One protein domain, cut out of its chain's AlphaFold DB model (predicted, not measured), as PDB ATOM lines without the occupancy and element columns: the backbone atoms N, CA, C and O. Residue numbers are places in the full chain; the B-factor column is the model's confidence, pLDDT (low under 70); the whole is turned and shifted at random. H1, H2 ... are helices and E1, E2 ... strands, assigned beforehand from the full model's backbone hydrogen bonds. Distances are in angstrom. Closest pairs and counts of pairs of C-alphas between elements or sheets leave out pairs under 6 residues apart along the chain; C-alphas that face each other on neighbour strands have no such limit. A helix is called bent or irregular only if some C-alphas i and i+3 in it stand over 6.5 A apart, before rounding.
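Overview. This is residues 133 to 234 of the 268 residues of an uncharacterized protein of Rhynchosporium agropyri (UniProt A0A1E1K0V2). One strongly twisted sheet of five strands makes a wall with its helices gathered to one side and its other face bare: H3 and H5 are over the E4 and E5 end, while the long H2 and the short H1, which touch each other, stand farther off on that same side, H2 facing E2 and H1 toward the E1 edge. H4 sits near the start of H5. The printed part has 102 residues with five named helices and five named strands, in the order E1 H1 E2 H2 E3 H3 H4 E4 E5 H5. The sheet runs E1 E2 E3 E4 E5 and is mixed, E1 to E4 parallel and E5 antiparallel to E4; the class is mixed, helices and strands. The whole is compact, with a radius of gyration of the C-alphas of 12.5 A and spans of 38 by 26 by 25 A.

Along the chain. E1, residues 133 to 137, begins at C-alpha 133 (-14.374, 22.811, -46.170). H1 is residues 141 to 144. E2, residues 153 to 158, is 16.2 A long. H2, residues 163 to 176, is 19.6 A long and irregular, but only just: C-alphas 167 and 170 are 6.9 A apart. E3, residues 182 to 187, is 15.8 A long and begins at C-alpha 182 (-16.935, 30.914, -47.692). H3 is residues 191 to 194, H4 197 to 200, E4 211 to 214 and E5 223 to 225. H5, residues 226 to 234, is 11.9 A long and ends at C-alpha 234 (-31.729, 37.065, -65.037).

Arrangement. E1 and E2 are parallel at 20 degrees, with N 136 and O 155 2.9 A apart. E2 and E3 are parallel at 17 degrees, with N 184 and O 154 2.8 A apart. E3 and E4 are parallel at 30 degrees, with N 212 and O 183 2.8 A apart. E4 and E5 form an antiparallel hairpin, with N 213 and O 224 2.8 A apart. E1, H1, E2, then E2, H2, E3, then E3, H3 H4, E4 are strand-helix-strand units, two parallel neighbour strands joined through helices, each with a right-handed crossover. H1 and H2 touch, closest at the C-alphas of Val 141 and Ile 173, 6.7 A. H2 is not on the sheet, but only just, with 4 pairs of C-alphas within 10 A. H3 is on the sheet at a height of 7.2 A, only just over E4, on which 3 of its 4 C-alphas fall. H5, on the same face, is over E5 and stands up from the sheet at 57 degrees. H3 and H5 touch, closest at the C-alphas of Gly 194 and Ser 226, 7.1 A. H4 and H5 are close but not clearly touching, closest at the C-alphas of Thr 198 and Ser 226, 7.0 A. Every O i to N i+4 pair is within hydrogen-bond range in H5, and 6 of 10 are in H2; H1, H3 and H4 are too short for such a pair.

Size, cuts and confidence. The two C-alphas farthest apart, those of Ala 146 and Thr 234, are 39.8 A apart. The printed part has no cut and no long link. The mean pLDDT of the printed part is 92.0, and no printed residue is under 70.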
ATOM      1  N   VAL A 133     -12.965  22.416 -46.240       97.44
ATOM      2  CA  VAL A 133     -14.374  22.811 -46.170       97.44
ATOM      3  C   VAL A 133     -15.075  21.852 -45.220       97.44
ATOM      4  O   VAL A 133     -15.121  20.648 -45.474       97.44
ATOM      5  N   VAL A 134     -15.629  22.369 -44.127       97.69
ATOM      6  CA  VAL A 134     -16.368  21.558 -43.156       97.69
ATOM      7  C   VAL A 134     -17.793  21.379 -43.662       97.69
ATOM      8  O   VAL A 134     -18.544  22.342 -43.762       97.69
ATOM      9  N   SER A 135     -18.163  20.148 -44.006       97.38
ATOM     10  CA  SER A 135     -19.523  19.798 -44.415       97.38
ATOM     11  C   SER A 135     -20.308  19.276 -43.226       97.38
ATOM     12  O   SER A 135     -19.985  18.202 -42.714       97.38
ATOM     13  N   ILE A 136     -21.367  19.984 -42.835       95.88
ATOM     14  CA  ILE A 136     -22.287  19.532 -41.778       95.88
ATOM     15  C   ILE A 136     -23.567  18.893 -42.327       95.88
ATOM     16  O   ILE A 136     -24.307  18.264 -41.577       95.88
ATOM     17  N   GLY A 137     -23.755  18.913 -43.655       93.62
ATOM     18  CA  GLY A 137     -24.888  18.251 -44.310       93.62
ATOM     19  C   GLY A 137     -26.191  18.830 -43.835       93.62
ATOM     20  O   GLY A 137     -26.291  20.047 -43.784       93.62
ATOM     21  N   ASP A 138     -27.115  17.957 -43.439       91.06
ATOM     22  CA  ASP A 138     -28.424  18.232 -42.845       91.06
ATOM     23  C   ASP A 138     -28.384  18.440 -41.317       91.06
ATOM     24  O   ASP A 138     -29.420  18.678 -40.705       91.06
ATOM     25  N   THR A 139     -27.207  18.358 -40.677       92.19
ATOM     26  CA  THR A 139     -27.088  18.617 -39.232       92.19
ATOM     27  C   THR A 139     -27.364  20.087 -38.949       92.19
ATOM     28  O   THR A 139     -26.821  20.948 -39.644       92.19
ATOM     29  N   ASP A 140     -28.176  20.353 -37.928       90.50
ATOM     30  CA  ASP A 140     -28.547  21.699 -37.494       90.50
ATOM     31  C   ASP A 140     -27.307  22.532 -37.107       90.50
ATOM     32  O   ASP A 140     -26.384  22.034 -36.452       90.50
ATOM     33  N   VAL A 141     -27.266  23.800 -37.529       93.06
ATOM     34  CA  VAL A 141     -26.131  24.702 -37.260       93.06
ATOM     35  C   VAL A 141     -25.874  24.931 -35.769       93.06
ATOM     36  O   VAL A 141     -24.719  25.118 -35.383       93.06
ATOM     37  N   HIS A 142     -26.902  24.884 -34.917       90.12
ATOM     38  CA  HIS A 142     -26.781  25.101 -33.473       90.12
ATOM     39  C   HIS A 142     -25.959  24.010 -32.785       90.12
ATOM     40  O   HIS A 142     -25.303  24.264 -31.775       90.12
ATOM     41  N   GLU A 143     -25.894  22.811 -33.367       87.94
ATOM     42  CA  GLU A 143     -25.049  21.724 -32.859       87.94
ATOM     43  C   GLU A 143     -23.547  22.055 -32.941       87.94
ATOM     44  O   GLU A 143     -22.728  21.348 -32.359       87.94
ATOM     45  N   PHE A 144     -23.168  23.133 -33.637       92.19
ATOM     46  CA  PHE A 144     -21.787  23.586 -33.783       92.19
ATOM     47  C   PHE A 144     -21.451  24.832 -32.957       92.19
ATOM     48  O   PHE A 144     -20.328  25.312 -33.070       92.19
ATOM     49  N   GLU A 145     -22.343  25.344 -32.101       91.00
ATOM     50  CA  GLU A 145     -22.116  26.577 -31.318       91.00
ATOM     51  C   GLU A 145     -20.774  26.596 -30.566       91.00
ATOM     52  O   GLU A 145     -20.047  27.590 -30.621       91.00
ATOM     53  N   ALA A 146     -20.384  25.474 -29.954       88.69
ATOM     54  CA  ALA A 146     -19.143  25.363 -29.185       88.69
ATOM     55  C   ALA A 146     -17.859  25.527 -30.024       88.69
ATOM     56  O   ALA A 146     -16.811  25.889 -29.489       88.69
ATOM     57  N   VAL A 147     -17.902  25.253 -31.334       92.75
ATOM     58  CA  VAL A 147     -16.702  25.212 -32.199       92.75
ATOM     59  C   VAL A 147     -16.848  25.992 -33.506       92.75
ATOM     60  O   VAL A 147     -15.883  26.102 -34.263       92.75
ATOM     61  N   GLY A 148     -18.026  26.553 -33.777       92.94
ATOM     62  CA  GLY A 148     -18.378  27.205 -35.038       92.94
ATOM     63  C   GLY A 148     -17.455  28.370 -35.377       92.94
ATOM     64  O   GLY A 148     -17.062  28.538 -36.530       92.94
ATOM     65  N   TYR A 149     -16.972  29.086 -34.359       94.88
ATOM     66  CA  TYR A 149     -15.984  30.155 -34.507       94.88
ATOM     67  C   TYR A 149     -14.660  29.690 -35.143       94.88
ATOM     68  O   TYR A 149     -13.905  30.516 -35.648       94.88
ATOM     69  N   GLN A 150     -14.333  28.396 -35.120       95.69
ATOM     70  CA  GLN A 150     -13.106  27.864 -35.722       95.69
ATOM     71  C   GLN A 150     -13.255  27.613 -37.230       95.69
ATOM     72  O   GLN A 150     -12.252  27.509 -37.941       95.69
ATOM     73  N   ILE A 151     -14.490  27.505 -37.727       96.62
ATOM     74  CA  ILE A 151     -14.795  27.104 -39.100       96.62
ATOM     75  C   ILE A 151     -14.738  28.325 -40.020       96.62
ATOM     76  O   ILE A 151     -15.436  29.313 -39.820       96.62
ATOM     77  N   LYS A 152     -13.900  28.234 -41.059       96.62
ATOM     78  CA  LYS A 152     -13.709  29.302 -42.056       96.62
ATOM     79  C   LYS A 152     -14.413  29.028 -43.378       96.62
ATOM     80  O   LYS A 152     -14.694  29.967 -44.117       96.62
ATOM     81  N   ARG A 153     -14.681  27.761 -43.696       97.69
ATOM     82  CA  ARG A 153     -15.403  27.342 -44.901       97.69
ATOM     83  C   ARG A 153     -16.415  26.278 -44.533       97.69
ATOM     84  O   ARG A 153     -16.035  25.243 -43.984       97.69
ATOM     85  N   LEU A 154     -17.675  26.542 -44.836       97.88
ATOM     86  CA  LEU A 154     -18.799  25.715 -44.419       97.88
ATOM     87  C   LEU A 154     -19.542  25.188 -45.641       97.88
ATOM     88  O   LEU A 154     -19.748  25.919 -46.607       97.88
ATOM     89  N   ARG A 155     -19.971  23.929 -45.583       97.38
ATOM     90  CA  ARG A 155     -20.897  23.340 -46.546       97.38
ATOM     91  C   ARG A 155     -22.130  22.791 -45.831       97.38
ATOM     92  O   ARG A 155     -22.002  21.956 -44.935       97.38
ATOM     93  N   LEU A 156     -23.305  23.248 -46.254       95.38
ATOM     94  CA  LEU A 156     -24.612  22.834 -45.743       95.38
ATOM     95  C   LEU A 156     -25.408  22.148 -46.851       95.38
ATOM     96  O   LEU A 156     -25.200  22.426 -48.031       95.38
ATOM     97  N   GLU A 157     -26.332  21.276 -46.471       94.81
ATOM     98  CA  GLU A 157     -27.328  20.701 -47.373       94.81
ATOM     99  C   GLU A 157     -28.714  21.054 -46.853       94.81
ATOM    100  O   GLU A 157     -29.082  20.659 -45.745       94.81
ATOM    101  N   ARG A 158     -29.447  21.875 -47.607       92.38
ATOM    102  CA  ARG A 158     -30.725  22.441 -47.167       92.38
ATOM    103  C   ARG A 158     -31.724  22.492 -48.310       92.38
ATOM    104  O   ARG A 158     -31.357  22.610 -49.479       92.38
ATOM    105  N   LEU A 159     -32.997  22.418 -47.947       90.94
ATOM    106  CA  LEU A 159     -34.084  22.897 -48.784       90.94
ATOM    107  C   LEU A 159     -34.287  24.370 -48.418       90.94
ATOM    108  O   LEU A 159     -34.657  24.659 -47.285       90.94
ATOM    109  N   LEU A 160     -33.983  25.298 -49.329       86.75
ATOM    110  CA  LEU A 160     -33.951  26.731 -48.991       86.75
ATOM    111  C   LEU A 160     -35.345  27.302 -48.683       86.75
ATOM    112  O   LEU A 160     -35.465  28.276 -47.941       86.75
ATOM    113  N   ASP A 161     -36.395  26.674 -49.212       85.19
ATOM    114  CA  ASP A 161     -37.796  27.038 -48.957       85.19
ATOM    115  C   ASP A 161     -38.376  26.388 -47.692       85.19
ATOM    116  O   ASP A 161     -39.540  26.609 -47.358       85.19
ATOM    117  N   ASP A 162     -37.587  25.578 -46.980       90.19
ATOM    118  CA  ASP A 162     -38.003  25.051 -45.687       90.19
ATOM    119  C   ASP A 162     -38.247  26.200 -44.696       90.19
ATOM    120  O   ASP A 162     -37.408  27.087 -44.513       90.19
ATOM    121  N   GLU A 163     -39.414  26.182 -44.044       88.44
ATOM    122  CA  GLU A 163     -39.846  27.272 -43.166       88.44
ATOM    123  C   GLU A 163     -38.889  27.463 -41.982       88.44
ATOM    124  O   GLU A 163     -38.618  28.598 -41.584       88.44
ATOM    125  N   TYR A 164     -38.358  26.374 -41.420       88.62
ATOM    126  CA  TYR A 164     -37.426  26.457 -40.301       88.62
ATOM    127  C   TYR A 164     -36.086  27.044 -40.749       88.62
ATOM    128  O   TYR A 164     -35.566  27.955 -40.092       88.62
ATOM    129  N   PHE A 165     -35.563  26.591 -41.892       88.81
ATOM    130  CA  PHE A 165     -34.326  27.130 -42.444       88.81
ATOM    131  C   PHE A 165     -34.441  28.631 -42.741       88.81
ATOM    132  O   PHE A 165     -33.676  29.425 -42.188       88.81
ATOM    133  N   ALA A 166     -35.435  29.020 -43.546       85.44
ATOM    134  CA  ALA A 166     -35.611  30.393 -44.018       85.44
ATOM    135  C   ALA A 166     -35.908  31.388 -42.885       85.44
ATOM    136  O   ALA A 166     -35.543  32.559 -42.965       85.44
ATOM    137  N   ARG A 167     -36.575  30.954 -41.806       85.19
ATOM    138  CA  ARG A 167     -36.970  31.863 -40.717       85.19
ATOM    139  C   ARG A 167     -36.018  31.884 -39.533       85.19
ATOM    140  O   ARG A 167     -36.000  32.882 -38.816       85.19
ATOM    141  N   SER A 168     -35.304  30.791 -39.275       88.25
ATOM    142  CA  SER A 168     -34.572  30.602 -38.019       88.25
ATOM    143  C   SER A 168     -33.118  30.226 -38.252       88.25
ATOM    144  O   SER A 168     -32.217  30.906 -37.758       88.25
ATOM    145  N   GLU A 169     -32.869  29.152 -38.997       91.44
ATOM    146  CA  GLU A 169     -31.526  28.583 -39.084       91.44
ATOM    147  C   GLU A 169     -30.552  29.509 -39.822       91.44
ATOM    148  O   GLU A 169     -29.428  29.719 -39.358       91.44
ATOM    149  N   VAL A 170     -31.001  30.139 -40.915       90.31
ATOM    150  CA  VAL A 170     -30.182  31.067 -41.709       90.31
ATOM    151  C   VAL A 170     -29.663  32.241 -40.869       90.31
ATOM    152  O   VAL A 170     -28.482  32.574 -40.921       90.31
ATOM    153  N   GLN A 171     -30.496  32.778 -39.970       88.94
ATOM    154  CA  GLN A 171     -30.129  33.870 -39.058       88.94
ATOM    155  C   GLN A 171     -29.124  33.445 -37.978       88.94
ATOM    156  O   GLN A 171     -28.505  34.288 -37.323       88.94
ATOM    157  N   SER A 172     -28.989  32.142 -37.741       92.00
ATOM    158  CA  SER A 172     -28.071  31.589 -36.750       92.00
ATOM    159  C   SER A 172     -26.691  31.310 -37.336       92.00
ATOM    160  O   SER A 172     -25.718  31.285 -36.581       92.00
ATOM    161  N   ILE A 173     -26.562  31.214 -38.666       94.12
ATOM    162  CA  ILE A 173     -25.273  31.032 -39.353       94.12
ATOM    163  C   ILE A 173     -24.272  32.113 -38.922       94.12
ATOM    164  O   ILE A 173     -23.143  31.789 -38.548       94.12
ATOM    165  N   SER A 174     -24.691  33.383 -38.895       91.62
ATOM    166  CA  SER A 174     -23.837  34.514 -38.501       91.62
ATOM    167  C   SER A 174     -23.395  34.472 -37.033       91.62
ATOM    168  O   SER A 174     -22.291  34.904 -36.698       91.62
ATOM    169  N   LYS A 175     -24.225  33.908 -36.150       92.19
ATOM    170  CA  LYS A 175     -23.942  33.793 -34.711       92.19
ATOM    171  C   LYS A 175     -22.969  32.656 -34.415       92.19
ATOM    172  O   LYS A 175     -22.047  32.827 -33.612       92.19
ATOM    173  N   VAL A 176     -23.175  31.514 -35.070       94.44
ATOM    174  CA  VAL A 176     -22.397  30.287 -34.865       94.44
ATOM    175  C   VAL A 176     -21.032  30.381 -35.554       94.44
ATOM    176  O   VAL A 176     -20.006  30.075 -34.945       94.44
ATOM    177  N   PHE A 177     -20.986  30.837 -36.808       95.88
ATOM    178  CA  PHE A 177     -19.789  30.788 -37.656       95.88
ATOM    179  C   PHE A 177     -19.174  32.176 -37.872       95.88
ATOM    180  O   PHE A 177     -19.114  32.701 -38.978       95.88
ATOM    181  N   GLN A 178     -18.659  32.775 -36.800       93.94
ATOM    182  CA  GLN A 178     -18.179  34.169 -36.806       93.94
ATOM    183  C   GLN A 178     -16.961  34.430 -37.709       93.94
ATOM    184  O   GLN A 178     -16.736  35.558 -38.135       93.94
ATOM    185  N   ASN A 179     -16.145  33.407 -37.980       95.75
ATOM    186  CA  ASN A 179     -14.938  33.525 -38.807       95.75
ATOM    187  C   ASN A 179     -15.129  32.957 -40.219       95.75
ATOM    188  O   ASN A 179     -14.141  32.647 -40.899       95.75
ATOM    189  N   LEU A 180     -16.383  32.798 -40.647       96.44
ATOM    190  CA  LEU A 180     -16.710  32.255 -41.951       96.44
ATOM    191  C   LEU A 180     -16.206  33.181 -43.063       96.44
ATOM    192  O   LEU A 180     -16.272  34.403 -42.971       96.44
ATOM    193  N   ARG A 181     -15.645  32.581 -44.110       96.56
ATOM    194  CA  ARG A 181     -15.112  33.268 -45.298       96.56
ATOM    195  C   ARG A 181     -15.720  32.757 -46.593       96.56
ATOM    196  O   ARG A 181     -15.601  33.419 -47.613       96.56
ATOM    197  N   GLU A 182     -16.306  31.568 -46.554       97.06
ATOM    198  CA  GLU A 182     -16.935  30.914 -47.692       97.06
ATOM    199  C   GLU A 182     -18.049  30.008 -47.179       97.06
ATOM    200  O   GLU A 182     -17.841  29.247 -46.224       97.06
ATOM    201  N   ILE A 183     -19.203  30.052 -47.836       96.81
ATOM    202  CA  ILE A 183     -20.308  29.140 -47.567       96.81
ATOM    203  C   ILE A 183     -20.769  28.463 -48.855       96.81
ATOM    204  O   ILE A 183     -20.841  29.081 -49.914       96.81
ATOM    205  N   GLN A 184     -21.043  27.167 -48.762       96.50
ATOM    206  CA  GLN A 184     -21.493  26.322 -49.861       96.50
ATOM    207  C   GLN A 184     -22.834  25.684 -49.485       96.50
ATOM    208  O   GLN A 184     -22.889  24.822 -48.611       96.50
ATOM    209  N   MET A 185     -23.905  26.091 -50.149       95.12
ATOM    210  CA  MET A 185     -25.261  25.582 -49.973       95.12
ATOM    211  C   MET A 185     -25.559  24.546 -51.049       95.12
ATOM    212  O   MET A 185     -25.633  24.876 -52.227       95.12
ATOM    213  N   VAL A 186     -25.723  23.284 -50.661       95.25
ATOM    214  CA  VAL A 186     -26.291  22.260 -51.543       95.25
ATOM    215  C   VAL A 186     -27.809  22.406 -51.492       95.25
ATOM    216  O   VAL A 186     -28.421  22.106 -50.465       95.25
ATOM    217  N   CYS A 187     -28.392  22.897 -52.583       92.75
ATOM    218  CA  CYS A 187     -29.813  23.201 -52.693       92.75
ATOM    219  C   CYS A 187     -30.589  21.930 -53.027       92.75
ATOM    220  O   CYS A 187     -30.533  21.446 -54.151       92.75
ATOM    221  N   SER A 188     -31.338  21.378 -52.076       87.88
ATOM    222  CA  SER A 188     -32.030  20.094 -52.276       87.88
ATOM    223  C   SER A 188     -33.072  20.128 -53.408       87.88
ATOM    224  O   SER A 188     -33.294  19.098 -54.042       87.88
ATOM    225  N   GLY A 189     -33.687  21.289 -53.673       85.94
ATOM    226  CA  GLY A 189     -34.632  21.505 -54.779       85.94
ATOM    227  C   GLY A 189     -33.979  21.900 -56.111       85.94
ATOM    228  O   GLY A 189     -34.640  21.875 -57.148       85.94
ATOM    229  N   GLY A 190     -32.670  22.166 -56.107       90.50
ATOM    230  CA  GLY A 190     -31.897  22.606 -57.266       90.50
ATOM    231  C   GLY A 190     -31.278  23.988 -57.071       90.50
ATOM    232  O   GLY A 190     -31.701  24.793 -56.248       90.50
ATOM    233  N   ILE A 191     -30.237  24.281 -57.846       92.00
ATOM    234  CA  ILE A 191     -29.414  25.486 -57.698       92.00
ATOM    235  C   ILE A 191     -30.214  26.783 -57.880       92.00
ATOM    236  O   ILE A 191     -29.846  27.804 -57.307       92.00
ATOM    237  N   ARG A 192     -31.327  26.745 -58.630       90.44
ATOM    238  CA  ARG A 192     -32.206  27.903 -58.873       90.44
ATOM    239  C   ARG A 192     -32.877  28.433 -57.612       90.44
ATOM    240  O   ARG A 192     -33.174  29.620 -57.575       90.44
ATOM    241  N   ASP A 193     -33.034  27.608 -56.580       90.19
ATOM    242  CA  ASP A 193     -33.575  28.036 -55.283       90.19
ATOM    243  C   ASP A 193     -32.697  29.119 -54.630       90.19
ATOM    244  O   ASP A 193     -33.149  29.858 -53.759       90.19
ATOM    245  N   GLY A 194     -31.425  29.209 -55.042       89.81
ATOM    246  CA  GLY A 194     -30.482  30.228 -54.591       89.81
ATOM    247  C   GLY A 194     -30.645  31.598 -55.257       89.81
ATOM    248  O   GLY A 194     -29.958  32.531 -54.849       89.81
ATOM    249  N   TYR A 195     -31.512  31.742 -56.271       91.62
ATOM    250  CA  TYR A 195     -31.684  33.003 -56.999       91.62
ATOM    251  C   TYR A 195     -32.099  34.138 -56.055       91.62
ATOM    252  O   TYR A 195     -33.100  34.020 -55.350       91.62
ATOM    253  N   ARG A 196     -31.320  35.227 -56.043       87.56
ATOM    254  CA  ARG A 196     -31.490  36.432 -55.208       87.56
ATOM    255  C   ARG A 196     -31.509  36.186 -53.699       87.56
ATOM    256  O   ARG A 196     -31.749  37.110 -52.929       87.56
ATOM    257  N   ARG A 197     -31.162  34.984 -53.231       88.81
ATOM    258  CA  ARG A 197     -31.202  34.659 -51.797       88.81
ATOM    259  C   ARG A 197     -30.267  35.513 -50.950       88.81
ATOM    260  O   ARG A 197     -30.571  35.762 -49.793       88.81
ATOM    261  N   THR A 198     -29.153  35.992 -51.501       89.62
ATOM    262  CA  THR A 198     -28.247  36.899 -50.775       89.62
ATOM    263  C   THR A 198     -28.779  38.328 -50.630       89.62
ATOM    264  O   THR A 198     -28.135  39.132 -49.963       89.62
ATOM    265  N   GLU A 199     -29.903  38.673 -51.266       87.19
ATOM    266  CA  GLU A 199     -30.598  39.951 -51.043       87.19
ATOM    267  C   GLU A 199     -31.505  39.888 -49.804       87.19
ATOM    268  O   GLU A 199     -31.635  40.882 -49.090       87.19
ATOM    269  N   ASP A 200     -32.091  38.716 -49.543       84.62
ATOM    270  CA  ASP A 200     -33.051  38.495 -48.456       84.62
ATOM    271  C   ASP A 200     -32.389  37.963 -47.173       84.62
ATOM    272  O   ASP A 200     -32.785  38.329 -46.063       84.62
ATOM    273  N   ASP A 201     -31.373  37.107 -47.317       87.75
ATOM    274  CA  ASP A 201     -30.765  36.349 -46.225       87.75
ATOM    275  C   ASP A 201     -29.323  36.801 -45.914       87.75
ATOM    276  O   ASP A 201     -28.490  36.989 -46.804       87.75
ATOM    277  N   ASP A 202     -28.988  36.899 -44.619       85.81
ATOM    278  CA  ASP A 202     -27.629  37.206 -44.148       85.81
ATOM    279  C   ASP A 202     -26.797  35.933 -43.914       85.81
ATOM    280  O   ASP A 202     -26.919  35.248 -42.895       85.81
ATOM    281  N   TYR A 203     -25.872  35.650 -44.830       88.19
ATOM    282  CA  TYR A 203     -24.924  34.539 -44.726       88.19
ATOM    283  C   TYR A 203     -23.645  34.939 -43.975       88.19
ATOM    284  O   TYR A 203     -22.543  34.837 -44.512       88.19
ATOM    285  N   ALA A 204     -23.779  35.384 -42.723       86.94
ATOM    286  CA  ALA A 204     -22.663  35.821 -41.868       86.94
ATOM    287  C   ALA A 204     -21.888  37.047 -42.389       86.94
ATOM    288  O   ALA A 204     -20.676  37.154 -42.195       86.94
ATOM    289  N   GLY A 205     -22.573  37.975 -43.057       87.88
ATOM    290  CA  GLY A 205     -21.979  39.175 -43.641       87.88
ATOM    291  C   GLY A 205     -21.028  38.885 -44.802       87.88
ATOM    292  O   GLY A 205     -20.200  39.732 -45.150       87.88
ATOM    293  N   LEU A 206     -21.095  37.682 -45.382       93.38
ATOM    294  CA  LEU A 206     -20.291  37.318 -46.539       93.38
ATOM    295  C   LEU A 206     -20.730  38.106 -47.769       93.38
ATOM    296  O   LEU A 206     -21.915  38.261 -48.048       93.38
ATOM    297  N   ALA A 207     -19.742  38.545 -48.546       93.56
ATOM    298  CA  ALA A 207     -20.004  39.086 -49.869       93.56
ATOM    299  C   ALA A 207     -20.619  37.990 -50.775       93.56
ATOM    300  O   ALA A 207     -20.209  36.825 -50.655       93.56
ATOM    301  N   PRO A 208     -21.551  38.325 -51.689       93.44
ATOM    302  CA  PRO A 208     -22.243  37.347 -52.538       93.44
ATOM    303  C   PRO A 208     -21.315  36.451 -53.380       93.44
ATOM    304  O   PRO A 208     -21.683  35.339 -53.753       93.44
ATOM    305  N   GLU A 209     -20.079  36.879 -53.651       95.44
ATOM    306  CA  GLU A 209     -19.065  36.091 -54.363       95.44
ATOM    307  C   GLU A 209     -18.526  34.909 -53.542       95.44
ATOM    308  O   GLU A 209     -17.974  33.962 -54.109       95.44
ATOM    309  N   ASN A 210     -18.675  34.966 -52.216       96.50
ATOM    310  CA  ASN A 210     -18.257  33.932 -51.269       96.50
ATOM    311  C   ASN A 210     -19.414  33.019 -50.827       96.50
ATOM    312  O   ASN A 210     -19.195  32.091 -50.040       96.50
ATOM    313  N   VAL A 211     -20.623  33.267 -51.337       96.81
ATOM    314  CA  VAL A 211     -21.800  32.415 -51.163       96.81
ATOM    315  C   VAL A 211     -21.970  31.584 -52.426       96.81
ATOM    316  O   VAL A 211     -22.145  32.121 -53.519       96.81
ATOM    317  N   TYR A 212     -21.873  30.266 -52.289       96.81
ATOM    318  CA  TYR A 212     -21.990  29.321 -53.392       96.81
ATOM    319  C   TYR A 212     -23.242  28.474 -53.247       96.81
ATOM    320  O   TYR A 212     -23.462  27.887 -52.192       96.81
ATOM    321  N   PHE A 213     -23.984  28.328 -54.336       96.00
ATOM    322  CA  PHE A 213     -25.097  27.398 -54.459       96.00
ATOM    323  C   PHE A 213     -24.679  26.223 -55.338       96.00
ATOM    324  O   PHE A 213     -23.921  26.377 -56.303       96.00
ATOM    325  N   LEU A 214     -25.123  25.029 -54.959       95.81
ATOM    326  CA  LEU A 214     -24.778  23.784 -55.618       95.81
ATOM    327  C   LEU A 214     -26.031  22.962 -55.889       95.81
ATOM    328  O   LEU A 214     -26.847  22.766 -54.989       95.81
ATOM    329  N   ASP A 215     -26.119  22.402 -57.090       92.69
ATOM    330  CA  ASP A 215     -27.034  21.299 -57.347       92.69
ATOM    331  C   ASP A 215     -26.580  20.056 -56.560       92.69
ATOM    332  O   ASP A 215     -25.377  19.780 -56.445       92.69
ATOM    333  N   PRO A 216     -27.519  19.238 -56.071       89.69
ATOM    334  CA  PRO A 216     -27.236  17.878 -55.659       89.69
ATOM    335  C   PRO A 216     -26.606  17.094 -56.816       89.69
ATOM    336  O   PRO A 216     -26.898  17.336 -57.990       89.69
ATOM    337  N   GLU A 217     -25.783  16.090 -56.508       87.12
ATOM    338  CA  GLU A 217     -25.093  15.299 -57.542       87.12
ATOM    339  C   GLU A 217     -26.064  14.655 -58.544       87.12
ATOM    340  O   GLU A 217     -25.771  14.572 -59.735       87.12
ATOM    341  N   HIS A 218     -27.255  14.260 -58.084       83.75
ATOM    342  CA  HIS A 218     -28.288  13.666 -58.931       83.75
ATOM    343  C   HIS A 218     -28.958  14.662 -59.899       83.75
ATOM    344  O   HIS A 218     -29.578  14.221 -60.863       83.75
ATOM    345  N   LEU A 219     -28.815  15.975 -59.675       80.69
ATOM    346  CA  LEU A 219     -29.297  17.046 -60.560       80.69
ATOM    347  C   LEU A 219     -28.189  17.632 -61.454       80.69
ATOM    348  O   LEU A 219     -28.438  18.562 -62.211       80.69
ATOM    349  N   GLY A 220     -26.977  17.070 -61.410       82.94
ATOM    350  CA  GLY A 220     -25.855  17.472 -62.266       82.94
ATOM    351  C   GLY A 220     -24.679  18.089 -61.512       82.94
ATOM    352  O   GLY A 220     -23.598  18.205 -62.088       82.94
ATOM    353  N   GLY A 221     -24.844  18.425 -60.227       87.19
ATOM    354  CA  GLY A 221     -23.739  18.881 -59.378       87.19
ATOM    355  C   GLY A 221     -23.133  20.230 -59.783       87.19
ATOM    356  O   GLY A 221     -21.971  20.497 -59.467       87.19
ATOM    357  N   SER A 222     -23.882  21.068 -60.506       91.88
ATOM    358  CA  SER A 222     -23.477  22.432 -60.847       91.88
ATOM    359  C   SER A 222     -23.119  23.207 -59.583       91.88
ATOM    360  O   SER A 222     -23.773  23.060 -58.557       91.88
ATOM    361  N   LYS A 223     -22.101  24.064 -59.654       94.06
ATOM    362  CA  LYS A 223     -21.725  24.988 -58.577       94.06
ATOM    363  C   LYS A 223     -21.573  26.380 -59.165       94.06
ATOM    364  O   LYS A 223     -20.787  26.563 -60.093       94.06
ATOM    365  N   MET A 224     -22.262  27.359 -58.593       95.38
ATOM    366  CA  MET A 224     -22.121  28.775 -58.944       95.38
ATOM    367  C   MET A 224     -22.055  29.615 -57.672       95.38
ATOM    368  O   MET A 224     -22.597  29.222 -56.643       95.38
ATOM    369  N   ASN A 225     -21.355  30.748 -57.718       96.44
ATOM    370  CA  ASN A 225     -21.524  31.761 -56.675       96.44
ATOM    371  C   ASN A 225     -22.830  32.537 -56.912       96.44
ATOM    372  O   ASN A 225     -23.378  32.467 -58.015       96.44
ATOM    373  N   SER A 226     -23.308  33.263 -55.900       95.06
ATOM    374  CA  SER A 226     -24.589  33.976 -55.980       95.06
ATOM    375  C   SER A 226     -24.635  34.935 -57.166       95.06
ATOM    376  O   SER A 226     -25.544  34.862 -57.978       95.06
ATOM    377  N   VAL A 227     -23.582  35.740 -57.360       94.94
ATOM    378  CA  VAL A 227     -23.511  36.724 -58.458       94.94
ATOM    379  C   VAL A 227     -23.683  36.075 -59.835       94.94
ATOM    380  O   VAL A 227     -24.436  36.563 -60.676       94.94
ATOM    381  N   ASN A 228     -22.991  34.961 -60.087       95.88
ATOM    382  CA  ASN A 228     -23.079  34.267 -61.369       95.88
ATOM    383  C   ASN A 228     -24.422  33.550 -61.542       95.88
ATOM    384  O   ASN A 228     -24.930  33.503 -62.663       95.88
ATOM    385  N   LEU A 229     -24.981  33.000 -60.461       94.56
ATOM    386  CA  LEU A 229     -26.307  32.387 -60.474       94.56
ATOM    387  C   LEU A 229     -27.372  33.429 -60.834       94.56
ATOM    388  O   LEU A 229     -28.159  33.211 -61.754       94.56
ATOM    389  N   ASP A 230     -27.332  34.586 -60.179       93.44
ATOM    390  CA  ASP A 230     -28.281  35.672 -60.399       93.44
ATOM    391  C   ASP A 230     -28.179  36.224 -61.821       93.44
ATOM    392  O   ASP A 230     -29.195  36.407 -62.496       93.44
ATOM    393  N   ALA A 231     -26.958  36.399 -62.332       92.62
ATOM    394  CA  ALA A 231     -26.730  36.801 -63.715       92.62
ATOM    395  C   ALA A 231     -27.250  35.763 -64.727       92.62
ATOM    396  O   ALA A 231     -27.828  36.139 -65.750       92.62
ATOM    397  N   MET A 232     -27.060  34.465 -64.459       93.62
ATOM    398  CA  MET A 232     -27.553  33.385 -65.320       93.62
ATOM    399  C   MET A 232     -29.082  33.395 -65.392       93.62
ATOM    400  O   MET A 232     -29.632  33.449 -66.491       93.62
ATOM    401  N   VAL A 233     -29.756  33.388 -64.240       90.50
ATOM    402  CA  VAL A 233     -31.224  33.342 -64.163       90.50
ATOM    403  C   VAL A 233     -31.845  34.613 -64.754       90.50
ATOM    404  O   VAL A 233     -32.778  34.536 -65.549       90.50
ATOM    405  N   THR A 234     -31.273  35.785 -64.463       89.25
ATOM    406  CA  THR A 234     -31.729  37.065 -65.037       89.25
ATOM    407  C   THR A 234     -31.625  37.062 -66.564       89.25
ATOM    408  O   THR A 234     -32.548  37.489 -67.255       89.25
TER     409      THR A 234